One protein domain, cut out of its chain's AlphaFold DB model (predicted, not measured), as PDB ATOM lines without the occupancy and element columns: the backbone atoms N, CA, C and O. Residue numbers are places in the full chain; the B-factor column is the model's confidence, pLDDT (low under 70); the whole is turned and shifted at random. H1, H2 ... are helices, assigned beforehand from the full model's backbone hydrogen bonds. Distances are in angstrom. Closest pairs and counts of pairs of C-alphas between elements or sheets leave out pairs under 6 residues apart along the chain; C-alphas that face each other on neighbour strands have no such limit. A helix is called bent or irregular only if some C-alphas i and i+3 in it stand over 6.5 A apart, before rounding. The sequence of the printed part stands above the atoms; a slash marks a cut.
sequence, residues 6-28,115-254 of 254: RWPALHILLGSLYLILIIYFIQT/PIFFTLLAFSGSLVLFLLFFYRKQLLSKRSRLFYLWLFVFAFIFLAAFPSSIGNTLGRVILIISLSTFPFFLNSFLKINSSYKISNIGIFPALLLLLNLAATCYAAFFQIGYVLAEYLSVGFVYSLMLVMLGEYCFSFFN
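This is residues 6 to 28 and 115 to 254 of the 254 residues of an uncharacterized protein of Enterococcus sp. 3G6_DIV0642 (UniProt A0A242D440). What shape do the helices make? They form a bundle, helices mostly aligned side by side: H3 and the row of H4 and H5 make the middle, H1 and H2 pack on H3 on one side, and H6 and H7b pack on H4 and H5 on the other. The bent helix H7 turns its short arm H7a across H6 near residues 212 to 216. What is it made of? The printed part has 163 residues with seven named helices, H1 to H7 in chain order, and no named strand; its class is all helix. It is compact, with a radius of gyration of the C-alphas of 17.0 A and spans of 50 by 46 by 28 A.

How does the longest helix stand? H7, residues 226 to 252, was assigned as one helix by its hydrogen bonds but is bent, C-alphas 233 and 236 being 7.4 A apart; its arms H7a, residues 226 to 233, and H7b, residues 236 to 252, stand at a steep tilt of 61 degrees. H6, residues 200 to 221, touches H7b, opposite ways at a shallow tilt of 6 degrees, with the C-alphas of Ile 201 and Glu 247 closest at 7.0 A. What comes next? H4, residues 169 to 180, touches H6, opposite ways, with the C-alphas of Ser 180 and Leu 209 closest at 5.3 A. H5, residues 182 to 193, touches H7b with residues 183 to 187 alone, the C-alphas of Pro 183 and Met 244 closest at 6.1 A. Which helix is the hub? H3, residues 142 to 165, is the hub, and it forms a hairpin with H2, residues 115 to 138, the C-alphas of Ser 124 and Ala 155 closest at 4.4 A. H1, residues 6 to 28, touches H3, the same way at a shallow tilt of 11 degrees, with the C-alphas of Phe 25 and Pro 163 closest at 6.7 A. H3 and H4 form another hairpin at 37 degrees, only just steep, with the C-alphas of Ser 164 and Arg 172 closest at 4.3 A. What do the backbones show? Every O i to N i+4 pair is within hydrogen-bond range in H1, H4, H7a and H7b; the counts are 18 of 20 in H2, 18 of 20 in H3, 7 of 8 in H5 and 14 of 18 in H6.

Where are the anchors? H1 begins at C-alpha 6, (161.174, 117.847, 118.969), and H7b ends at C-alpha 252, (140.863, 139.327, 139.979). How long are the longer helices? From first to last C-alpha H3 is 34.4 A, H6 33.5 A, H1 32.5 A and H2 31.8 A. H2 and H3 are irregular: C-alphas 133 and 136 are 8.2 A apart, C-alphas 159 and 162 are 7.2 A apart.

Where is the cut? Residues 29 to 114 are not printed, and C-alphas 28 and 115 are 14.8 A apart across it. Of the links that are printed whole, none is long. Where is confidence low? Residue 138, residues 192 to 202 and residues 251 to 254 have pLDDT under 70.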
ATOM      1  N   ARG A   6     161.304 116.396 119.152       80.88
ATOM      2  CA  ARG A   6     161.174 117.847 118.969       80.88
ATOM      3  C   ARG A   6     161.870 118.669 120.058       80.88
ATOM      4  O   ARG A   6     162.385 119.735 119.759       80.88
ATOM      5  N   TRP A   7     161.903 118.193 121.306       83.12
ATOM      6  CA  TRP A   7     162.479 118.961 122.421       83.12
ATOM      7  C   TRP A   7     164.011 118.996 122.424       83.12
ATOM      8  O   TRP A   7     164.555 120.088 122.566       83.12
ATOM      9  N   PRO A   8     164.720 117.868 122.224       84.88
ATOM     10  CA  PRO A   8     166.168 117.906 122.031       84.88
ATOM     11  C   PRO A   8     166.567 118.767 120.827       84.88
ATOM     12  O   PRO A   8     167.492 119.563 120.935       84.88
ATOM     13  N   ALA A   9     165.832 118.668 119.713       88.56
ATOM     14  CA  ALA A   9     166.085 119.485 118.527       88.56
ATOM     15  C   ALA A   9     165.893 120.987 118.800       88.56
ATOM     16  O   ALA A   9     166.764 121.779 118.460       88.56
ATOM     17  N   LEU A  10     164.797 121.377 119.464       89.38
ATOM     18  CA  LEU A  10     164.553 122.770 119.853       89.38
ATOM     19  C   LEU A  10     165.636 123.297 120.801       89.38
ATOM     20  O   LEU A  10     166.088 124.424 120.653       89.38
ATOM     21  N   HIS A  11     166.066 122.479 121.760       89.12
ATOM     22  CA  HIS A  11     167.133 122.842 122.682       89.12
ATOM     23  C   HIS A  11     168.453 123.129 121.962       89.12
ATOM     24  O   HIS A  11     169.067 124.168 122.199       89.12
ATOM     25  N   ILE A  12     168.858 122.225 121.062       90.88
ATOM     26  CA  ILE A  12     170.058 122.389 120.236       90.88
ATOM     27  C   ILE A  12     169.919 123.644 119.375       90.88
ATOM     28  O   ILE A  12     170.825 124.465 119.365       90.88
ATOM     29  N   LEU A  13     168.766 123.841 118.731       93.62
ATOM     30  CA  LEU A  13     168.499 125.016 117.905       93.62
ATOM     31  C   LEU A  13     168.658 126.326 118.691       93.62
ATOM     32  O   LEU A  13     169.352 127.227 118.228       93.62
ATOM     33  N   LEU A  14     168.050 126.430 119.877       93.88
ATOM     34  CA  LEU A  14     168.141 127.626 120.721       93.88
ATOM     35  C   LEU A  14     169.573 127.865 121.215       93.88
ATOM     36  O   LEU A  14     170.037 129.002 121.195       93.88
ATOM     37  N   GLY A  15     170.284 126.806 121.613       94.50
ATOM     38  CA  GLY A  15     171.688 126.892 122.017       94.50
ATOM     39  C   GLY A  15     172.605 127.330 120.871       94.50
ATOM     40  O   GLY A  15     173.427 128.224 121.048       94.50
ATOM     41  N   SER A  16     172.434 126.760 119.676       95.31
ATOM     42  CA  SER A  16     173.190 127.147 118.481       95.31
ATOM     43  C   SER A  16     172.896 128.586 118.061       95.31
ATOM     44  O   SER A  16     173.829 129.343 117.804       95.31
ATOM     45  N   LEU A  17     171.621 128.991 118.046       96.56
ATOM     46  CA  LEU A  17     171.222 130.369 117.756       96.56
ATOM     47  C   LEU A  17     171.862 131.351 118.745       96.56
ATOM     48  O   LEU A  17     172.375 132.390 118.340       96.56
ATOM     49  N   TYR A  18     171.873 131.001 120.032       97.12
ATOM     50  CA  TYR A  18     172.510 131.800 121.071       97.12
ATOM     51  C   TYR A  18     174.016 131.988 120.822       97.12
ATOM     52  O   TYR A  18     174.505 133.114 120.880       97.12
ATOM     53  N   LEU A  19     174.742 130.920 120.472       96.38
ATOM     54  CA  LEU A  19     176.174 131.003 120.154       96.38
ATOM     55  C   LEU A  19     176.452 131.880 118.926       96.38
ATOM     56  O   LEU A  19     177.369 132.699 118.956       96.38
ATOM     57  N   ILE A  20     175.643 131.747 117.871       97.44
ATOM     58  CA  ILE A  20     175.757 132.581 116.665       97.44
ATOM     59  C   ILE A  20     175.574 134.061 117.023       97.44
ATOM     60  O   ILE A  20     176.364 134.906 116.599       97.44
ATOM     61  N   LEU A  21     174.569 134.376 117.843       97.56
ATOM     62  CA  LEU A  21     174.298 135.747 118.274       97.56
ATOM     63  C   LEU A  21     175.397 136.314 119.175       97.56
ATOM     64  O   LEU A  21     175.719 137.491 119.040       97.56
ATOM     65  N   ILE A  22     176.011 135.503 120.044       96.75
ATOM     66  CA  ILE A  22     177.179 135.938 120.825       96.75
ATOM     67  C   ILE A  22     178.298 136.397 119.896       96.75
ATOM     68  O   ILE A  22     178.818 137.495 120.078       96.75
ATOM     69  N   ILE A  23     178.663 135.574 118.910       96.06
ATOM     70  CA  ILE A  23     179.760 135.888 117.985       96.06
ATOM     71  C   ILE A  23     179.454 137.195 117.244       96.06
ATOM     72  O   ILE A  23     180.283 138.104 117.225       96.06
ATOM     73  N   TYR A  24     178.233 137.316 116.714       96.19
ATOM     74  CA  TYR A  24     177.770 138.520 116.026       96.19
ATOM     75  C   TYR A  24     177.832 139.777 116.913       96.19
ATOM     76  O   TYR A  24     178.355 140.815 116.495       96.19
ATOM     77  N   PHE A  25     177.324 139.705 118.147       95.00
ATOM     78  CA  PHE A  25     177.307 140.863 119.037       95.00
ATOM     79  C   PHE A  25     178.697 141.230 119.542       95.00
ATOM     80  O   PHE A  25     179.008 142.414 119.558       95.00
ATOM     81  N   ILE A  26     179.553 140.260 119.877       92.94
ATOM     82  CA  ILE A  26     180.949 140.531 120.251       92.94
ATOM     83  C   ILE A  26     181.661 141.285 119.125       92.94
ATOM     84  O   ILE A  26     182.280 142.317 119.379       92.94
ATOM     85  N   GLN A  27     181.529 140.817 117.880       90.81
ATOM     86  CA  GLN A  27     182.127 141.485 116.725       90.81
ATOM     87  C   GLN A  27     181.608 142.921 116.571       90.81
ATOM     88  O   GLN A  27     182.400 143.839 116.378       90.81
ATOM     89  N   THR A  28     180.295 143.116 116.719       88.81
ATOM     90  CA  THR A  28     179.676 144.448 116.672       88.81
ATOM     91  C   THR A  28     180.228 145.358 117.774       88.81
ATOM     92  O   THR A  28     180.535 146.520 117.513       88.81
ATOM     93  N   PRO A 115     182.511 146.674 129.837       87.44
ATOM     94  CA  PRO A 115     182.211 146.052 131.124       87.44
ATOM     95  C   PRO A 115     180.729 145.706 131.325       87.44
ATOM     96  O   PRO A 115     180.429 144.591 131.758       87.44
ATOM     97  N   ILE A 116     179.786 146.595 130.970       88.12
ATOM     98  CA  ILE A 116     178.349 146.264 131.066       88.12
ATOM     99  C   ILE A 116     177.993 145.165 130.078       88.12
ATOM    100  O   ILE A 116     177.318 144.214 130.467       88.12
ATOM    101  N   PHE A 117     178.457 145.257 128.828       90.94
ATOM    102  CA  PHE A 117     178.169 144.228 127.833       90.94
ATOM    103  C   PHE A 117     178.621 142.842 128.313       90.94
ATOM    104  O   PHE A 117     177.818 141.911 128.319       90.94
ATOM    105  N   PHE A 118     179.860 142.708 128.794       93.38
ATOM    106  CA  PHE A 118     180.373 141.434 129.299       93.38
ATOM    107  C   PHE A 118     179.685 140.976 130.589       93.38
ATOM    108  O   PHE A 118     179.506 139.775 130.774       93.38
ATOM    109  N   THR A 119     179.232 141.897 131.443       94.88
ATOM    110  CA  THR A 119     178.436 141.554 132.634       94.88
ATOM    111  C   THR A 119     177.091 140.941 132.237       94.88
ATOM    112  O   THR A 119     176.720 139.873 132.728       94.88
ATOM    113  N   LEU A 120     176.375 141.574 131.303       95.56
ATOM    114  CA  LEU A 120     175.099 141.068 130.790       95.56
ATOM    115  C   LEU A 120     175.283 139.763 130.006       95.56
ATOM    116  O   LEU A 120     174.487 138.835 130.159       95.56
ATOM    117  N   LEU A 121     176.363 139.655 129.227       96.44
ATOM    118  CA  LEU A 121     176.738 138.438 128.513       96.44
ATOM    119  C   LEU A 121     177.050 137.290 129.478       96.44
ATOM    120  O   LEU A 121     176.602 136.172 129.239       96.44
ATOM    121  N   ALA A 122     177.780 137.541 130.566       96.94
ATOM    122  CA  ALA A 122     178.084 136.532 131.577       96.94
ATOM    123  C   ALA A 122     176.807 136.044 132.273       96.94
ATOM    124  O   ALA A 122     176.601 134.836 132.411       96.94
ATOM    125  N   PHE A 123     175.909 136.966 132.636       96.94
ATOM    126  CA  PHE A 123     174.614 136.619 133.218       96.94
ATOM    127  C   PHE A 123     173.771 135.774 132.254       96.94
ATOM    128  O   PHE A 123     173.347 134.667 132.595       96.94
ATOM    129  N   SER A 124     173.609 136.240 131.017       97.50
ATOM    130  CA  SER A 124     172.922 135.512 129.948       97.50
ATOM    131  C   SER A 124     173.545 134.133 129.685       97.50
ATOM    132  O   SER A 124     172.845 133.124 129.594       97.50
ATOM    133  N   GLY A 125     174.875 134.065 129.617       96.81
ATOM    134  CA  GLY A 125     175.629 132.836 129.390       96.81
ATOM    135  C   GLY A 125     175.430 131.833 130.518       96.81
ATOM    136  O   GLY A 125     175.214 130.653 130.247       96.81
ATOM    137  N   SER A 126     175.408 132.297 131.770       96.44
ATOM    138  CA  SER A 126     175.130 131.449 132.931       96.44
ATOM    139  C   SER A 126     173.734 130.817 132.863       96.44
ATOM    140  O   SER A 126     173.595 129.619 133.120       96.44
ATOM    141  N   LEU A 127     172.720 131.576 132.420       95.44
ATOM    142  CA  LEU A 127     171.364 131.065 132.216       95.44
ATOM    143  C   LEU A 127     171.341 129.984 131.136       95.44
ATOM    144  O   LEU A 127     170.782 128.911 131.354       95.44
ATOM    145  N   VAL A 128     171.982 130.222 129.990       95.06
ATOM    146  CA  VAL A 128     172.022 129.227 128.908       95.06
ATOM    147  C   VAL A 128     172.784 127.978 129.333       95.06
ATOM    148  O   VAL A 128     172.280 126.880 129.121       95.06
ATOM    149  N   LEU A 129     173.940 128.105 129.989       93.31
ATOM    150  CA  LEU A 129     174.697 126.956 130.500       93.31
ATOM    151  C   LEU A 129     173.876 126.132 131.499       93.31
ATOM    152  O   LEU A 129     173.844 124.903 131.404       93.31
ATOM    153  N   PHE A 130     173.153 126.797 132.404       92.69
ATOM    154  CA  PHE A 130     172.219 126.141 133.315       92.69
ATOM    155  C   PHE A 130     171.137 125.358 132.552       92.69
ATOM    156  O   PHE A 130     170.879 124.190 132.857       92.69
ATOM    157  N   LEU A 131     170.540 125.952 131.517       91.56
ATOM    158  CA  LEU A 131     169.523 125.294 130.690       91.56
ATOM    159  C   LEU A 131     170.096 124.136 129.862       91.56
ATOM    160  O   LEU A 131     169.428 123.111 129.728       91.56
ATOM    161  N   LEU A 132     171.318 124.270 129.334       86.62
ATOM    162  CA  LEU A 132     172.034 123.223 128.594       86.62
ATOM    163  C   LEU A 132     172.327 122.007 129.472       86.62
ATOM    164  O   LEU A 132     172.087 120.869 129.068       86.62
ATOM    165  N   PHE A 133     172.785 122.233 130.701       87.19
ATOM    166  CA  PHE A 133     173.151 121.146 131.601       87.19
ATOM    167  C   PHE A 133     171.925 120.431 132.196       87.19
ATOM    168  O   PHE A 133     171.912 119.206 132.337       87.19
ATOM    169  N   PHE A 134     170.859 121.173 132.514       83.06
ATOM    170  CA  PHE A 134     169.699 120.636 133.230       83.06
ATOM    171  C   PHE A 134     168.459 120.369 132.358       83.06
ATOM    172  O   PHE A 134     167.412 120.005 132.906       83.06
ATOM    173  N   TYR A 135     168.554 120.442 131.021       79.50
ATOM    174  CA  TYR A 135     167.377 120.365 130.137       79.50
ATOM    175  C   TYR A 135     166.503 119.123 130.380       79.50
ATOM    176  O   TYR A 135     165.282 119.227 130.461       79.50
ATOM    177  N   ARG A 136     167.092 117.931 130.577       75.31
ATOM    178  CA  ARG A 136     166.312 116.688 130.770       75.31
ATOM    179  C   ARG A 136     165.462 116.710 132.038       75.31
ATOM    180  O   ARG A 136     164.356 116.176 132.029       75.31
ATOM    181  N   LYS A 137     165.956 117.340 133.109       70.44
ATOM    182  CA  LYS A 137     165.230 117.469 134.383       70.44
ATOM    183  C   LYS A 137     164.121 118.523 134.302       70.44
ATOM    184  O   LYS A 137     163.148 118.445 135.041       70.44
ATOM    185  N   GLN A 138     164.237 119.469 133.372       67.06
ATOM    186  CA  GLN A 138     163.327 120.606 133.218       67.06
ATOM    187  C   GLN A 138     162.157 120.345 132.252       67.06
ATOM    188  O   GLN A 138     161.267 121.183 132.130       67.06
ATOM    189  N   LEU A 139     162.095 119.195 131.574       74.50
ATOM    190  CA  LEU A 139     161.043 118.908 130.582       74.50
ATOM    191  C   LEU A 139     159.942 117.953 131.084       74.50
ATOM    192  O   LEU A 139     159.174 117.424 130.281       74.50
ATOM    193  N   LEU A 140     159.842 117.747 132.402       75.56
ATOM    194  CA  LEU A 140     158.949 116.749 133.009       75.56
ATOM    195  C   LEU A 140     157.460 117.132 132.967       75.56
ATOM    196  O   LEU A 140     156.605 116.265 132.817       75.56
ATOM    197  N   SER A 141     157.130 118.424 133.071       80.44
ATOM    198  CA  SER A 141     155.742 118.906 133.118       80.44
ATOM    199  C   SER A 141     155.493 120.048 132.132       80.44
ATOM    200  O   SER A 141     156.414 120.768 131.750       80.44
ATOM    201  N   LYS A 142     154.228 120.267 131.735       78.94
ATOM    202  CA  LYS A 142     153.840 121.414 130.885       78.94
ATOM    203  C   LYS A 142     154.336 122.750 131.464       78.94
ATOM    204  O   LYS A 142     154.849 123.567 130.711       78.94
ATOM    205  N   ARG A 143     154.243 122.917 132.791       79.88
ATOM    206  CA  ARG A 143     154.705 124.109 133.523       79.88
ATOM    207  C   ARG A 143     156.214 124.299 133.389       79.88
ATOM    208  O   ARG A 143     156.674 125.368 133.010       79.88
ATOM    209  N   SER A 144     156.964 123.226 133.625       83.19
ATOM    210  CA  SER A 144     158.423 123.241 133.555       83.19
ATOM    211  C   SER A 144     158.928 123.560 132.143       83.19
ATOM    212  O   SER A 144     159.891 124.299 131.986       83.19
ATOM    213  N   ARG A 145     158.220 123.095 131.102       85.31
ATOM    214  CA  ARG A 145     158.537 123.422 129.700       85.31
ATOM    215  C   ARG A 145     158.299 124.893 129.353       85.31
ATOM    216  O   ARG A 145     159.077 125.462 128.599       85.31
ATOM    217  N   LEU A 146     157.244 125.506 129.889       83.81
ATOM    218  CA  LEU A 146     156.994 126.941 129.704       83.81
ATOM    219  C   LEU A 146     158.045 127.783 130.427       83.81
ATOM    220  O   LEU A 146     158.608 128.695 129.832       83.81
ATOM    221  N   PHE A 147     158.358 127.428 131.675       86.69
ATOM    222  CA  PHE A 147     159.419 128.075 132.445       86.69
ATOM    223  C   PHE A 147     160.778 127.976 131.741       86.69
ATOM    224  O   PHE A 147     161.497 128.961 131.626       86.69
ATOM    225  N   TYR A 148     161.089 126.805 131.188       90.00
ATOM    226  CA  TYR A 148     162.287 126.568 130.390       90.00
ATOM    227  C   TYR A 148     162.404 127.500 129.173       90.00
ATOM    228  O   TYR A 148     163.442 128.127 128.972       90.00
ATOM    229  N   LEU A 149     161.340 127.612 128.366       90.19
ATOM    230  CA  LEU A 149     161.332 128.507 127.200       90.19
ATOM    231  C   LEU A 149     161.484 129.968 127.620       90.19
ATOM    232  O   LEU A 149     162.181 130.733 126.965       90.19
ATOM    233  N   TRP A 150     160.865 130.339 128.734       91.12
ATOM    234  CA  TRP A 150     160.939 131.693 129.249       91.12
ATOM    235  C   TRP A 150     162.325 132.053 129.785       91.12
ATOM    236  O   TRP A 150     162.809 133.147 129.515       91.12
ATOM    237  N   LEU A 151     163.022 131.127 130.448       93.19
ATOM    238  CA  LEU A 151     164.421 131.340 130.825       93.19
ATOM    239  C   LEU A 151     165.328 131.538 129.601       93.19
ATOM    240  O   LEU A 151     166.241 132.360 129.652       93.19
ATOM    241  N   PHE A 152     165.052 130.850 128.485       94.12
ATOM    242  CA  PHE A 152     165.731 131.132 127.216       94.12
ATOM    243  C   PHE A 152     165.437 132.549 126.718       94.12
ATOM    244  O   PHE A 152     166.370 133.267 126.369       94.12
ATOM    245  N   VAL A 153     164.171 132.979 126.724       95.31
ATOM    246  CA  VAL A 153     163.790 134.358 126.364       95.31
ATOM    247  C   VAL A 153     164.528 135.376 127.239       95.31
ATOM    248  O   VAL A 153     165.061 136.347 126.713       95.31
ATOM    249  N   PHE A 154     164.644 135.132 128.548       95.62
ATOM    250  CA  PHE A 154     165.414 135.985 129.459       95.62
ATOM    251  C   PHE A 154     166.891 136.064 129.080       95.62
ATOM    252  O   PHE A 154     167.440 137.162 129.031       95.62
ATOM    253  N   ALA A 155     167.521 134.934 128.753       97.19
ATOM    254  CA  ALA A 155     168.889 134.947 128.247       97.19
ATOM    255  C   ALA A 155     169.009 135.815 126.980       97.19
ATOM    256  O   ALA A 155     169.865 136.693 126.914       97.19
ATOM    257  N   PHE A 156     168.099 135.671 126.011       97.12
ATOM    258  CA  PHE A 156     168.102 136.523 124.815       97.12
ATOM    259  C   PHE A 156     167.882 138.011 125.125       97.12
ATOM    260  O   PHE A 156     168.534 138.844 124.499       97.12
ATOM    261  N   ILE A 157     167.032 138.360 126.100       97.00
ATOM    262  CA  ILE A 157     166.852 139.751 126.553       97.00
ATOM    263  C   ILE A 157     168.179 140.314 127.063       97.00
ATOM    264  O   ILE A 157     168.591 141.379 126.613       97.00
ATOM    265  N   PHE A 158     168.865 139.603 127.962       97.44
ATOM    266  CA  PHE A 158     170.134 140.073 128.523       97.44
ATOM    267  C   PHE A 158     171.242 140.159 127.475       97.44
ATOM    268  O   PHE A 158     171.966 141.153 127.442       97.44
ATOM    269  N   LEU A 159     171.332 139.174 126.578       97.56
ATOM    270  CA  LEU A 159     172.280 139.196 125.466       97.56
ATOM    271  C   LEU A 159     172.044 140.400 124.536       97.56
ATOM    272  O   LEU A 159     172.997 141.044 124.104       97.56
ATOM    273  N   ALA A 160     170.782 140.699 124.226       97.12
ATOM    274  CA  ALA A 160     170.408 141.732 123.267       97.12
ATOM    275  C   ALA A 160     170.274 143.137 123.879       97.12
ATOM    276  O   ALA A 160     170.209 144.108 123.127       97.12
ATOM    277  N   ALA A 161     170.246 143.272 125.209       95.19
ATOM    278  CA  ALA A 161     169.982 144.534 125.901       95.19
ATOM    279  C   ALA A 161     170.964 145.650 125.530       95.19
ATOM    280  O   ALA A 161     170.541 146.735 125.132       95.19
ATOM    281  N   PHE A 162     172.265 145.376 125.615       92.75
ATOM    282  CA  PHE A 162     173.285 146.374 125.303       92.75
ATOM    283  C   PHE A 162     173.462 146.611 123.789       92.75
ATOM    284  O   PHE A 162     173.454 147.766 123.369       92.75
ATOM    285  N   PRO A 163     173.509 145.580 122.915       93.81
ATOM    286  CA  PRO A 163     173.462 145.811 121.469       93.81
ATOM    287  C   PRO A 163     172.245 146.646 121.043       93.81
ATOM    288  O   PRO A 163     172.363 147.565 120.236       93.81
ATOM    289  N   SER A 164     171.076 146.375 121.629       94.31
ATOM    290  CA  SER A 164     169.875 147.183 121.433       94.31
ATOM    291  C   SER A 164     170.121 148.641 121.830       94.31
ATOM    292  O   SER A 164     169.857 149.523 121.018       94.31
ATOM    293  N   SER A 165     170.668 148.930 123.019       90.62
ATOM    294  CA  SER A 165     170.863 150.317 123.477       90.62
ATOM    295  C   SER A 165     171.730 151.158 122.542       90.62
ATOM    296  O   SER A 165     171.410 152.327 122.354       90.62
ATOM    297  N   ILE A 166     172.733 150.562 121.892       90.06
ATOM    298  CA  ILE A 166     173.630 151.257 120.952       90.06
ATOM    299  C   ILE A 166     173.112 151.300 119.502       90.06
ATOM    300  O   ILE A 166     173.863 151.575 118.568       90.06
ATOM    301  N   GLY A 167     171.836 150.967 119.283       90.19
ATOM    302  CA  GLY A 167     171.205 151.048 117.965       90.19
ATOM    303  C   GLY A 167     171.454 149.846 117.049       90.19
ATOM    304  O   GLY A 167     171.152 149.933 115.858       90.19
ATOM    305  N   ASN A 168     171.953 148.709 117.557       93.25
ATOM    306  CA  ASN A 168     172.024 147.487 116.753       93.25
ATOM    307  C   ASN A 168     170.607 146.976 116.447       93.25
ATOM    308  O   ASN A 168     169.876 146.542 117.342       93.25
ATOM    309  N   THR A 169     170.240 146.985 115.165       93.38
ATOM    310  CA  THR A 169     168.913 146.583 114.685       93.38
ATOM    311  C   THR A 169     168.532 145.165 115.111       93.38
ATOM    312  O   THR A 169     167.421 144.957 115.593       93.38
ATOM    313  N   LEU A 170     169.436 144.186 114.992       95.56
ATOM    314  CA  LEU A 170     169.131 142.800 115.359       95.56
ATOM    315  C   LEU A 170     168.904 142.655 116.870       95.56
ATOM    316  O   LEU A 170     167.941 142.016 117.294       95.56
ATOM    317  N   GLY A 171     169.747 143.297 117.684       95.50
ATOM    318  CA  GLY A 171     169.574 143.365 119.135       95.50
ATOM    319  C   GLY A 171     168.245 144.011 119.524       95.50
ATOM    320  O   GLY A 171     167.517 143.485 120.366       95.50
ATOM    321  N   ARG A 172     167.871 145.108 118.859       95.00
ATOM    322  CA  ARG A 172     166.596 145.801 119.083       95.00
ATOM    323  C   ARG A 172     165.394 144.909 118.755       95.00
ATOM    324  O   ARG A 172     164.484 144.804 119.575       95.00
ATOM    325  N   VAL A 173     165.419 144.222 117.611       95.44
ATOM    326  CA  VAL A 173     164.377 143.267 117.193       95.44
ATOM    327  C   VAL A 173     164.234 142.136 118.216       95.44
ATOM    328  O   VAL A 173     163.128 141.880 118.695       95.44
ATOM    329  N   ILE A 174     165.343 141.500 118.612       96.50
ATOM    330  CA  ILE A 174     165.331 140.420 119.610       96.50
ATOM    331  C   ILE A 174     164.749 140.918 120.933       96.50
ATOM    332  O   ILE A 174     163.896 140.241 121.507       96.50
ATOM    333  N   LEU A 175     165.169 142.093 121.404       96.50
ATOM    334  CA  LEU A 175     164.718 142.650 122.677       96.50
ATOM    335  C   LEU A 175     163.216 142.959 122.670       96.50
ATOM    336  O   LEU A 175     162.505 142.536 123.582       96.50
ATOM    337  N   ILE A 176     162.721 143.644 121.636       96.12
ATOM    338  CA  ILE A 176     161.306 144.025 121.537       96.12
ATOM    339  C   ILE A 176     160.420 142.786 121.417       96.12
ATOM    340  O   ILE A 176     159.431 142.678 122.146       96.12
ATOM    341  N   ILE A 177     160.775 141.822 120.558       94.69
ATOM    342  CA  ILE A 177     160.002 140.581 120.407       94.69
ATOM    343  C   ILE A 177     160.010 139.801 121.722       94.69
ATOM    344  O   ILE A 177     158.949 139.411 122.204       94.69
ATOM    345  N   SER A 178     161.181 139.626 122.339       94.88
ATOM    346  CA  SER A 178     161.321 138.880 123.594       94.88
ATOM    347  C   SER A 178     160.474 139.485 124.714       94.88
ATOM    348  O   SER A 178     159.687 138.771 125.336       94.88
ATOM    349  N   LEU A 179     160.542 140.804 124.921       94.62
ATOM    350  CA  LEU A 179     159.702 141.498 125.902       94.62
ATOM    351  C   LEU A 179     158.211 141.414 125.551       94.62
ATOM    352  O   LEU A 179     157.378 141.243 126.438       94.62
ATOM    353  N   SER A 180     157.861 141.449 124.265       94.19
ATOM    354  CA  SER A 180     156.469 141.334 123.813       94.19
ATOM    355  C   SER A 180     155.858 139.951 124.055       94.19
ATOM    356  O   SER A 180     154.637 139.820 124.101       94.19
ATOM    357  N   THR A 181     156.675 138.911 124.257       90.88
ATOM    358  CA  THR A 181     156.178 137.585 124.666       90.88
ATOM    359  C   THR A 181     155.839 137.492 126.157       90.88
ATOM    360  O   THR A 181     155.217 136.519 126.588       90.88
ATOM    361  N   PHE A 182     156.200 138.490 126.965       87.94
ATOM    362  CA  PHE A 182     156.033 138.442 128.416       87.94
ATOM    363  C   PHE A 182     154.572 138.304 128.886       87.94
ATOM    364  O   PHE A 182     154.319 137.439 129.732       87.94
ATOM    365  N   PRO A 183     153.582 139.037 128.332       85.88
ATOM    366  CA  PRO A 183     152.190 138.877 128.757       85.88
ATOM    367  C   PRO A 183     151.651 137.464 128.475       85.88
ATOM    368  O   PRO A 183     150.921 136.895 129.280       85.88
ATOM    369  N   PHE A 184     152.095 136.814 127.391       82.69
ATOM    370  CA  PHE A 184     151.740 135.416 127.121       82.69
ATOM    371  C   PHE A 184     152.257 134.453 128.176       82.69
ATOM    372  O   PHE A 184     151.562 133.496 128.537       82.69
ATOM    373  N   PHE A 185     153.482 134.678 128.646       82.31
ATOM    374  CA  PHE A 185     154.037 133.883 129.726       82.31
ATOM    375  C   PHE A 185     153.225 134.072 131.005       82.31
ATOM    376  O   PHE A 185     152.818 133.073 131.602       82.31
ATOM    377  N   LEU A 186     152.932 135.323 131.377       80.31
ATOM    378  CA  LEU A 186     152.139 135.626 132.565       80.31
ATOM    379  C   LEU A 186     150.762 134.957 132.491       80.31
ATOM    380  O   LEU A 186     150.400 134.191 133.383       80.31
ATOM    381  N   ASN A 187     150.036 135.152 131.392       78.62
ATOM    382  CA  ASN A 187     148.726 134.548 131.168       78.62
ATOM    383  C   ASN A 187     148.782 133.010 131.223       78.62
ATOM    384  O   ASN A 187     147.962 132.366 131.880       78.62
ATOM    385  N   SER A 188     149.788 132.396 130.591       78.81
ATOM    386  CA  SER A 188     149.973 130.939 130.629       78.81
ATOM    387  C   SER A 188     150.249 130.431 132.044       78.81
ATOM    388  O   SER A 188     149.738 129.380 132.425       78.81
ATOM    389  N   PHE A 189     151.036 131.167 132.829       75.88
ATOM    390  CA  PHE A 189     151.348 130.816 134.212       75.88
ATOM    391  C   PHE A 189     150.125 130.955 135.131       75.88
ATOM    392  O   PHE A 189     149.855 130.054 135.928       75.88
ATOM    393  N   LEU A 190     149.341 132.025 134.975       74.12
ATOM    394  CA  LEU A 190     148.112 132.258 135.742       74.12
ATOM    395  C   LEU A 190     147.042 131.198 135.443       74.12
ATOM    396  O   LEU A 190     146.519 130.575 136.368       74.12
ATOM    397  N   LYS A 191     146.793 130.892 134.160       72.75
ATOM    398  CA  LYS A 191     145.846 129.842 133.725       72.75
ATOM    399  C   LYS A 191     146.137 128.476 134.326       72.75
ATOM    400  O   LYS A 191     145.236 127.686 134.568       72.75
ATOM    401  N   ILE A 192     147.410 128.182 134.531       69.62
ATOM    402  CA  ILE A 192     147.861 126.906 135.065       69.62
ATOM    403  C   ILE A 192     147.527 126.754 136.559       69.62
ATOM    404  O   ILE A 192     147.404 125.616 137.022       69.62
ATOM    405  N   ASN A 193     147.414 127.860 137.300       64.00
ATOM    406  CA  ASN A 193     147.169 127.876 138.745       64.00
ATOM    407  C   ASN A 193     145.717 128.201 139.120       64.00
ATOM    408  O   ASN A 193     145.327 127.957 140.256       64.00
ATOM    409  N   SER A 194     144.923 128.727 138.189       59.81
ATOM    410  CA  SER A 194     143.542 129.132 138.442       59.81
ATOM    411  C   SER A 194     142.547 128.086 137.916       59.81
ATOM    412  O   SER A 194     142.691 127.602 136.794       59.81
ATOM    413  N   SER A 195     141.495 127.789 138.681       55.16
ATOM    414  CA  SER A 195     140.302 127.049 138.230       55.16
ATOM    415  C   SER A 195     139.356 127.897 137.360       55.16
ATOM    416  O   SER A 195     138.310 127.409 136.929       55.16
ATOM    417  N   TYR A 196     139.715 129.154 137.082       53.88
ATOM    418  CA  TYR A 196     138.882 130.104 136.357       53.88
ATOM    419  C   TYR A 196     138.929 129.869 134.843       53.88
ATOM    420  O   TYR A 196     139.989 129.690 134.232       53.88
ATOM    421  N   LYS A 197     137.751 129.923 134.209       50.50
ATOM    422  CA  LYS A 197     137.602 130.007 132.750       50.50
ATOM    423  C   LYS A 197     138.017 131.408 132.294       50.50
ATOM    424  O   LYS A 197     137.174 132.263 132.046       50.50
ATOM    425  N   ILE A 198     139.320 131.649 132.198       52.09
ATOM    426  CA  ILE A 198     139.842 132.902 131.643       52.09
ATOM    427  C   ILE A 198     139.378 133.005 130.182       52.09
ATOM    428  O   ILE A 198     139.640 132.108 129.375       52.09
ATOM    429  N   SER A 199     138.655 134.085 129.877       53.94
ATOM    430  CA  SER A 199     138.068 134.397 128.569       53.94
ATOM    431  C   SER A 199     139.143 134.652 127.494       53.94
ATOM    432  O   SER A 199     140.342 134.497 127.743       53.94
ATOM    433  N   ASN A 200     138.734 135.042 126.279       57.78
ATOM    434  CA  ASN A 200     139.564 135.325 125.087       57.78
ATOM    435  C   ASN A 200     140.662 136.415 125.253       57.78
ATOM    436  O   ASN A 200     141.211 136.909 124.271       57.78
ATOM    437  N   ILE A 201     141.041 136.753 126.484       60.41
ATOM    438  CA  ILE A 201     142.093 137.685 126.910       60.41
ATOM    439  C   ILE A 201     143.441 137.439 126.208       60.41
ATOM    440  O   ILE A 201     144.176 138.384 125.966       60.41
ATOM    441  N   GLY A 202     143.740 136.209 125.767       67.31
ATOM    442  CA  GLY A 202     144.967 135.901 125.013       67.31
ATOM    443  C   GLY A 202     145.072 136.538 123.617       67.31
ATOM    444  O   GLY A 202     146.146 136.494 123.023       67.31
ATOM    445  N   ILE A 203     143.991 137.127 123.093       78.62
ATOM    446  CA  ILE A 203     143.995 137.795 121.784       78.62
ATOM    447  C   ILE A 203     144.747 139.132 121.851       78.62
ATOM    448  O   ILE A 203     145.512 139.435 120.940       78.62
ATOM    449  N   PHE A 204     144.600 139.914 122.926       82.00
ATOM    450  CA  PHE A 204     145.232 141.237 123.025       82.00
ATOM    451  C   PHE A 204     146.770 141.178 123.088       82.00
ATOM    452  O   PHE A 204     147.406 141.851 122.274       82.00
ATOM    453  N   PRO A 205     147.397 140.334 123.937       86.12
ATOM    454  CA  PRO A 205     148.834 140.073 123.859       86.12
ATOM    455  C   PRO A 205     149.298 139.607 122.482       86.12
ATOM    456  O   PRO A 205     150.381 139.983 122.043       86.12
ATOM    457  N   ALA A 206     148.486 138.804 121.785       86.88
ATOM    458  CA  ALA A 206     148.825 138.305 120.457       86.88
ATOM    459  C   ALA A 206     148.833 139.396 119.403       86.88
ATOM    460  O   ALA A 206     149.792 139.491 118.640       86.88
ATOM    461  N   LEU A 207     147.810 140.244 119.394       89.56
ATOM    462  CA  LEU A 207     147.756 141.398 118.508       89.56
ATOM    463  C   LEU A 207     148.912 142.360 118.790       89.56
ATOM    464  O   LEU A 207     149.553 142.813 117.847       89.56
ATOM    465  N   LEU A 208     149.232 142.613 120.062       91.12
ATOM    466  CA  LEU A 208     150.348 143.483 120.431       91.12
ATOM    467  C   LEU A 208     151.708 142.886 120.033       91.12
ATOM    468  O   LEU A 208     152.553 143.598 119.497       91.12
ATOM    469  N   LEU A 209     151.917 141.580 120.229       92.88
ATOM    470  CA  LEU A 209     153.122 140.890 119.762       92.88
ATOM    471  C   LEU A 209     153.254 140.964 118.238       92.88
ATOM    472  O   LEU A 209     154.340 141.250 117.743       92.88
ATOM    473  N   LEU A 210     152.168 140.723 117.499       93.56
ATOM    474  CA  LEU A 210     152.162 140.811 116.038       93.56
ATOM    475  C   LEU A 210     152.418 142.241 115.555       93.56
ATOM    476  O   LEU A 210     153.186 142.421 114.614       93.56
ATOM    477  N   LEU A 211     151.838 143.246 116.217       94.94
ATOM    478  CA  LEU A 211     152.094 144.658 115.940       94.94
ATOM    479  C   LEU A 211     153.572 144.996 116.155       94.94
ATOM    480  O   LEU A 211     154.205 145.549 115.260       94.94
ATOM    481  N   ASN A 212     154.138 144.618 117.304       95.94
ATOM    482  CA  ASN A 212     155.543 144.862 117.625       95.94
ATOM    483  C   ASN A 212     156.481 144.124 116.665       95.94
ATOM    484  O   ASN A 212     157.476 144.693 116.222       95.94
ATOM    485  N   LEU A 213     156.153 142.884 116.297       94.88
ATOM    486  CA  LEU A 213     156.896 142.115 115.303       94.88
ATOM    487  C   LEU A 213     156.858 142.804 113.933       94.88
ATOM    488  O   LEU A 213     157.906 143.052 113.349       94.88
ATOM    489  N   ALA A 214     155.673 143.172 113.442       95.69
ATOM    490  CA  ALA A 214     155.518 143.847 112.156       95.69
ATOM    491  C   ALA A 214     156.243 145.202 112.131       95.69
ATOM    492  O   ALA A 214     156.982 145.486 111.189       95.69
ATOM    493  N   ALA A 215     156.088 146.008 113.184       95.88
ATOM    494  CA  ALA A 215     156.720 147.316 113.303       95.88
ATOM    495  C   ALA A 215     158.251 147.218 113.359       95.88
ATOM    496  O   ALA A 215     158.941 147.966 112.670       95.88
ATOM    497  N   THR A 216     158.798 146.274 114.132       94.38
ATOM    498  CA  THR A 216     160.253 146.075 114.218       94.38
ATOM    499  C   THR A 216     160.844 145.478 112.949       94.38
ATOM    500  O   THR A 216     161.916 145.908 112.533       94.38
ATOM    501  N   CYS A 217     160.146 144.548 112.290       93.50
ATOM    502  CA  CYS A 217     160.541 144.057 110.973       93.50
ATOM    503  C   CYS A 217     160.544 145.191 109.944       93.50
ATOM    504  O   CYS A 217     161.515 145.328 109.207       93.50
ATOM    505  N   TYR A 218     159.515 146.040 109.923       95.19
ATOM    506  CA  TYR A 218     159.478 147.202 109.037       95.19
ATOM    507  C   TYR A 218     160.656 148.154 109.306       95.19
ATOM    508  O   TYR A 218     161.401 148.490 108.387       95.19
ATOM    509  N   ALA A 219     160.904 148.488 110.575       94.19
ATOM    510  CA  ALA A 219     162.018 149.339 111.000       94.19
ATOM    511  C   ALA A 219     163.413 148.742 110.739       94.19
ATOM    512  O   ALA A 219     164.403 149.474 110.705       94.19
ATOM    513  N   ALA A 220     163.522 147.423 110.555       92.69
ATOM    514  CA  ALA A 220     164.791 146.779 110.228       92.69
ATOM    515  C   ALA A 220     165.234 147.045 108.780       92.69
ATOM    516  O   ALA A 220     166.434 147.065 108.506       92.69
ATOM    517  N   PHE A 221     164.283 147.265 107.866       92.56
ATOM    518  CA  PHE A 221     164.560 147.450 106.437       92.56
ATOM    519  C   PHE A 221     164.337 148.886 105.962       92.56
ATOM    520  O   PHE A 221     165.054 149.356 105.075       92.56
ATOM    521  N   PHE A 222     163.390 149.601 106.570       93.94
ATOM    522  CA  PHE A 222     162.944 150.915 106.124       93.94
ATOM    523  C   PHE A 222     163.194 151.992 107.178       93.94
ATOM    524  O   PHE A 222     163.263 151.712 108.376       93.94
ATOM    525  N   GLN A 223     163.334 153.238 106.722       92.38
ATOM    526  CA  GLN A 223     163.285 154.389 107.618       92.38
ATOM    527  C   GLN A 223     161.853 154.585 108.114       92.38
ATOM    528  O   GLN A 223     160.897 154.469 107.341       92.38
ATOM    529  N   ILE A 224     161.705 154.858 109.406       94.25
ATOM    530  CA  ILE A 224     160.401 155.037 110.047       94.25
ATOM    531  C   ILE A 224     160.219 156.475 110.523       94.25
ATOM    532  O   ILE A 224     161.181 157.178 110.816       94.25
ATOM    533  N   GLY A 225     158.963 156.917 110.606       94.06
ATOM    534  CA  GLY A 225     158.638 158.228 111.161       94.06
ATOM    535  C   GLY A 225     158.856 158.287 112.676       94.06
ATOM    536  O   GLY A 225     158.767 157.268 113.368       94.06
ATOM    537  N   TYR A 226     159.060 159.501 113.195       95.25
ATOM    538  CA  TYR A 226     159.374 159.753 114.606       95.25
ATOM    539  C   TYR A 226     158.391 159.107 115.592       95.25
ATOM    540  O   TYR A 226     158.812 158.517 116.582       95.25
ATOM    541  N   VAL A 227     157.084 159.136 115.305       95.56
ATOM    542  CA  VAL A 227     156.059 158.534 116.178       95.56
ATOM    543  C   VAL A 227     156.276 157.028 116.346       95.56
ATOM    544  O   VAL A 227     156.225 156.510 117.462       95.56
ATOM    545  N   LEU A 228     156.551 156.320 115.245       96.12
ATOM    546  CA  LEU A 228     156.811 154.883 115.292       96.12
ATOM    547  C   LEU A 228     158.165 154.590 115.954       96.12
ATOM    548  O   LEU A 228     158.275 153.627 116.709       96.12
ATOM    549  N   ALA A 229     159.172 155.435 115.726       95.69
ATOM    550  CA  ALA A 229     160.475 155.319 116.376       95.69
ATOM    551  C   ALA A 229     160.386 155.513 117.901       95.69
ATOM    552  O   ALA A 229     160.931 154.712 118.658       95.69
ATOM    553  N   GLU A 230     159.642 156.513 118.381       95.62
ATOM    554  CA  GLU A 230     159.427 156.748 119.817       95.62
ATOM    555  C   GLU A 230     158.608 155.603 120.440       95.62
ATOM    556  O   GLU A 230     158.916 155.145 121.549       95.62
ATOM    557  N   TYR A 231     157.629 155.065 119.700       96.25
ATOM    558  CA  TYR A 231     156.908 153.859 120.101       96.25
ATOM    559  C   TYR A 231     157.845 152.656 120.276       96.25
ATOM    560  O   TYR A 231     157.846 152.031 121.336       96.25
ATOM    561  N   LEU A 232     158.681 152.344 119.283       94.94
ATOM    562  CA  LEU A 232     159.621 151.219 119.359       94.94
ATOM    563  C   LEU A 232     160.760 151.451 120.363       94.94
ATOM    564  O   LEU A 232     161.313 150.488 120.890       94.94
ATOM    565  N   SER A 233     161.096 152.708 120.658       91.06
ATOM    566  CA  SER A 233     162.116 153.069 121.646       91.06
ATOM    567  C   SER A 233     161.630 152.850 123.084       91.06
ATOM    568  O   SER A 233     162.356 152.275 123.894       91.06
ATOM    569  N   VAL A 234     160.407 153.292 123.416       89.88
ATOM    570  CA  VAL A 234     159.865 153.205 124.792       89.88
ATOM    571  C   VAL A 234     158.365 152.888 124.833       89.88
ATOM    572  O   VAL A 234     157.918 152.163 125.722       89.88
ATOM    573  N   GLY A 235     157.573 153.388 123.880       92.31
ATOM    574  CA  GLY A 235     156.106 153.250 123.873       92.31
ATOM    575  C   GLY A 235     155.576 151.813 123.952       92.31
ATOM    576  O   GLY A 235     154.561 151.558 124.611       92.31
ATOM    577  N   PHE A 236     156.272 150.851 123.343       93.75
ATOM    578  CA  PHE A 236     155.874 149.445 123.378       93.75
ATOM    579  C   PHE A 236     155.918 148.877 124.806       93.75
ATOM    580  O   PHE A 236     155.052 148.081 125.164       93.75
ATOM    581  N   VAL A 237     156.854 149.329 125.653       92.19
ATOM    582  CA  VAL A 237     156.950 148.896 127.058       92.19
ATOM    583  C   VAL A 237     155.734 149.370 127.846       92.19
ATOM    584  O   VAL A 237     155.115 148.575 128.548       92.19
ATOM    585  N   TYR A 238     155.332 150.635 127.683       92.75
ATOM    586  CA  TYR A 238     154.120 151.156 128.324       92.75
ATOM    587  C   TYR A 238     152.867 150.412 127.855       92.75
ATOM    588  O   TYR A 238     152.010 150.067 128.665       92.75
ATOM    589  N   SER A 239     152.794 150.097 126.560       91.69
ATOM    590  CA  SER A 239     151.691 149.315 125.990       91.69
ATOM    591  C   SER A 239     151.617 147.914 126.604       91.69
ATOM    592  O   SER A 239     150.535 147.456 126.967       91.69
ATOM    593  N   LEU A 240     152.766 147.253 126.788       91.25
ATOM    594  CA  LEU A 240     152.847 145.954 127.460       91.25
ATOM    595  C   LEU A 240     152.402 146.046 128.924       91.25
ATOM    596  O   LEU A 240     151.618 145.209 129.365       91.25
ATOM    597  N   MET A 241     152.845 147.071 129.661       89.06
ATOM    598  CA  MET A 241     152.430 147.285 131.053       89.06
ATOM    599  C   MET A 241     150.919 147.493 131.179       89.06
ATOM    600  O   MET A 241     150.298 146.912 132.064       89.06
ATOM    601  N   LEU A 242     150.314 148.277 130.283       89.44
ATOM    602  CA  LEU A 242     148.865 148.498 130.271       89.44
ATOM    603  C   LEU A 242     148.091 147.211 129.983       89.44
ATOM    604  O   LEU A 242     147.121 146.920 130.682       89.44
ATOM    605  N   VAL A 243     148.537 146.415 129.004       86.88
ATOM    606  CA  VAL A 243     147.928 145.108 128.714       86.88
ATOM    607  C   VAL A 243     148.008 144.206 129.939       86.88
ATOM    608  O   VAL A 243     146.997 143.643 130.345       86.88
ATOM    609  N   MET A 244     149.175 144.119 130.572       84.31
ATOM    610  CA  MET A 244     149.371 143.308 131.771       84.31
ATOM    611  C   MET A 244     148.511 143.747 132.959       84.31
ATOM    612  O   MET A 244     147.949 142.898 133.648       84.31
ATOM    613  N   LEU A 245     148.405 145.055 133.209       84.62
ATOM    614  CA  LEU A 245     147.532 145.600 134.251       84.62
ATOM    615  C   LEU A 245     146.069 145.262 133.962       84.62
ATOM    616  O   LEU A 245     145.359 144.811 134.858       84.62
ATOM    617  N   GLY A 246     145.644 145.403 132.704       81.62
ATOM    618  CA  GLY A 246     144.323 144.976 132.255       81.62
ATOM    619  C   GLY A 246     144.081 143.492 132.532       81.62
ATOM    620  O   GLY A 246     143.094 143.149 133.179       81.62
ATOM    621  N   GLU A 247     144.998 142.614 132.111       76.19
ATOM    622  CA  GLU A 247     144.902 141.167 132.358       76.19
ATOM    623  C   GLU A 247     144.797 140.840 133.854       76.19
ATOM    624  O   GLU A 247     143.970 140.015 134.246       76.19
ATOM    625  N   TYR A 248     145.600 141.501 134.693       75.50
ATOM    626  CA  TYR A 248     145.581 141.299 136.139       75.50
ATOM    627  C   TYR A 248     144.248 141.727 136.764       75.50
ATOM    628  O   TYR A 248     143.641 140.945 137.496       75.50
ATOM    629  N   CYS A 249     143.752 142.924 136.437       76.69
ATOM    630  CA  CYS A 249     142.464 143.408 136.934       76.69
ATOM    631  C   CYS A 249     141.320 142.473 136.512       76.69
ATOM    632  O   CYS A 249     140.549 142.026 137.359       76.69
ATOM    633  N   PHE A 250     141.238 142.097 135.231       70.25
ATOM    634  CA  PHE A 250     140.186 141.195 134.745       70.25
ATOM    635  C   PHE A 250     140.234 139.795 135.367       70.25
ATOM    636  O   PHE A 250     139.188 139.158 135.483       70.25
ATOM    637  N   SER A 251     141.420 139.314 135.752       65.25
ATOM    638  CA  SER A 251     141.586 138.020 136.418       65.25
ATOM    639  C   SER A 251     141.226 138.040 137.905       65.25
ATOM    640  O   SER A 251     141.063 136.966 138.474       65.25
ATOM    641  N   PHE A 252     141.181 139.208 138.552       63.38
ATOM    642  CA  PHE A 252     140.863 139.327 139.979       63.38
ATOM    643  C   PHE A 252     139.375 139.613 140.227       63.38
ATOM    644  O   PHE A 252     138.840 139.244 141.266       63.38
ATOM    645  N   PHE A 253     138.708 140.273 139.275       60.19
ATOM    646  CA  PHE A 253     137.289 140.633 139.374       60.19
ATOM    647  C   PHE A 253     136.317 139.590 138.782       60.19
ATOM    648  O   PHE A 253     135.109 139.791 138.884       60.19
ATOM    649  N   ASN A 254     136.819 138.500 138.188       52.88
ATOM    650  CA  ASN A 254     136.040 137.345 137.710       52.88
ATOM    651  C   ASN A 254     136.447 136.076 138.453       52.88
ATOM    652  O   ASN A 254     135.566 135.207 138.631       52.88
TER     653      ASN A 254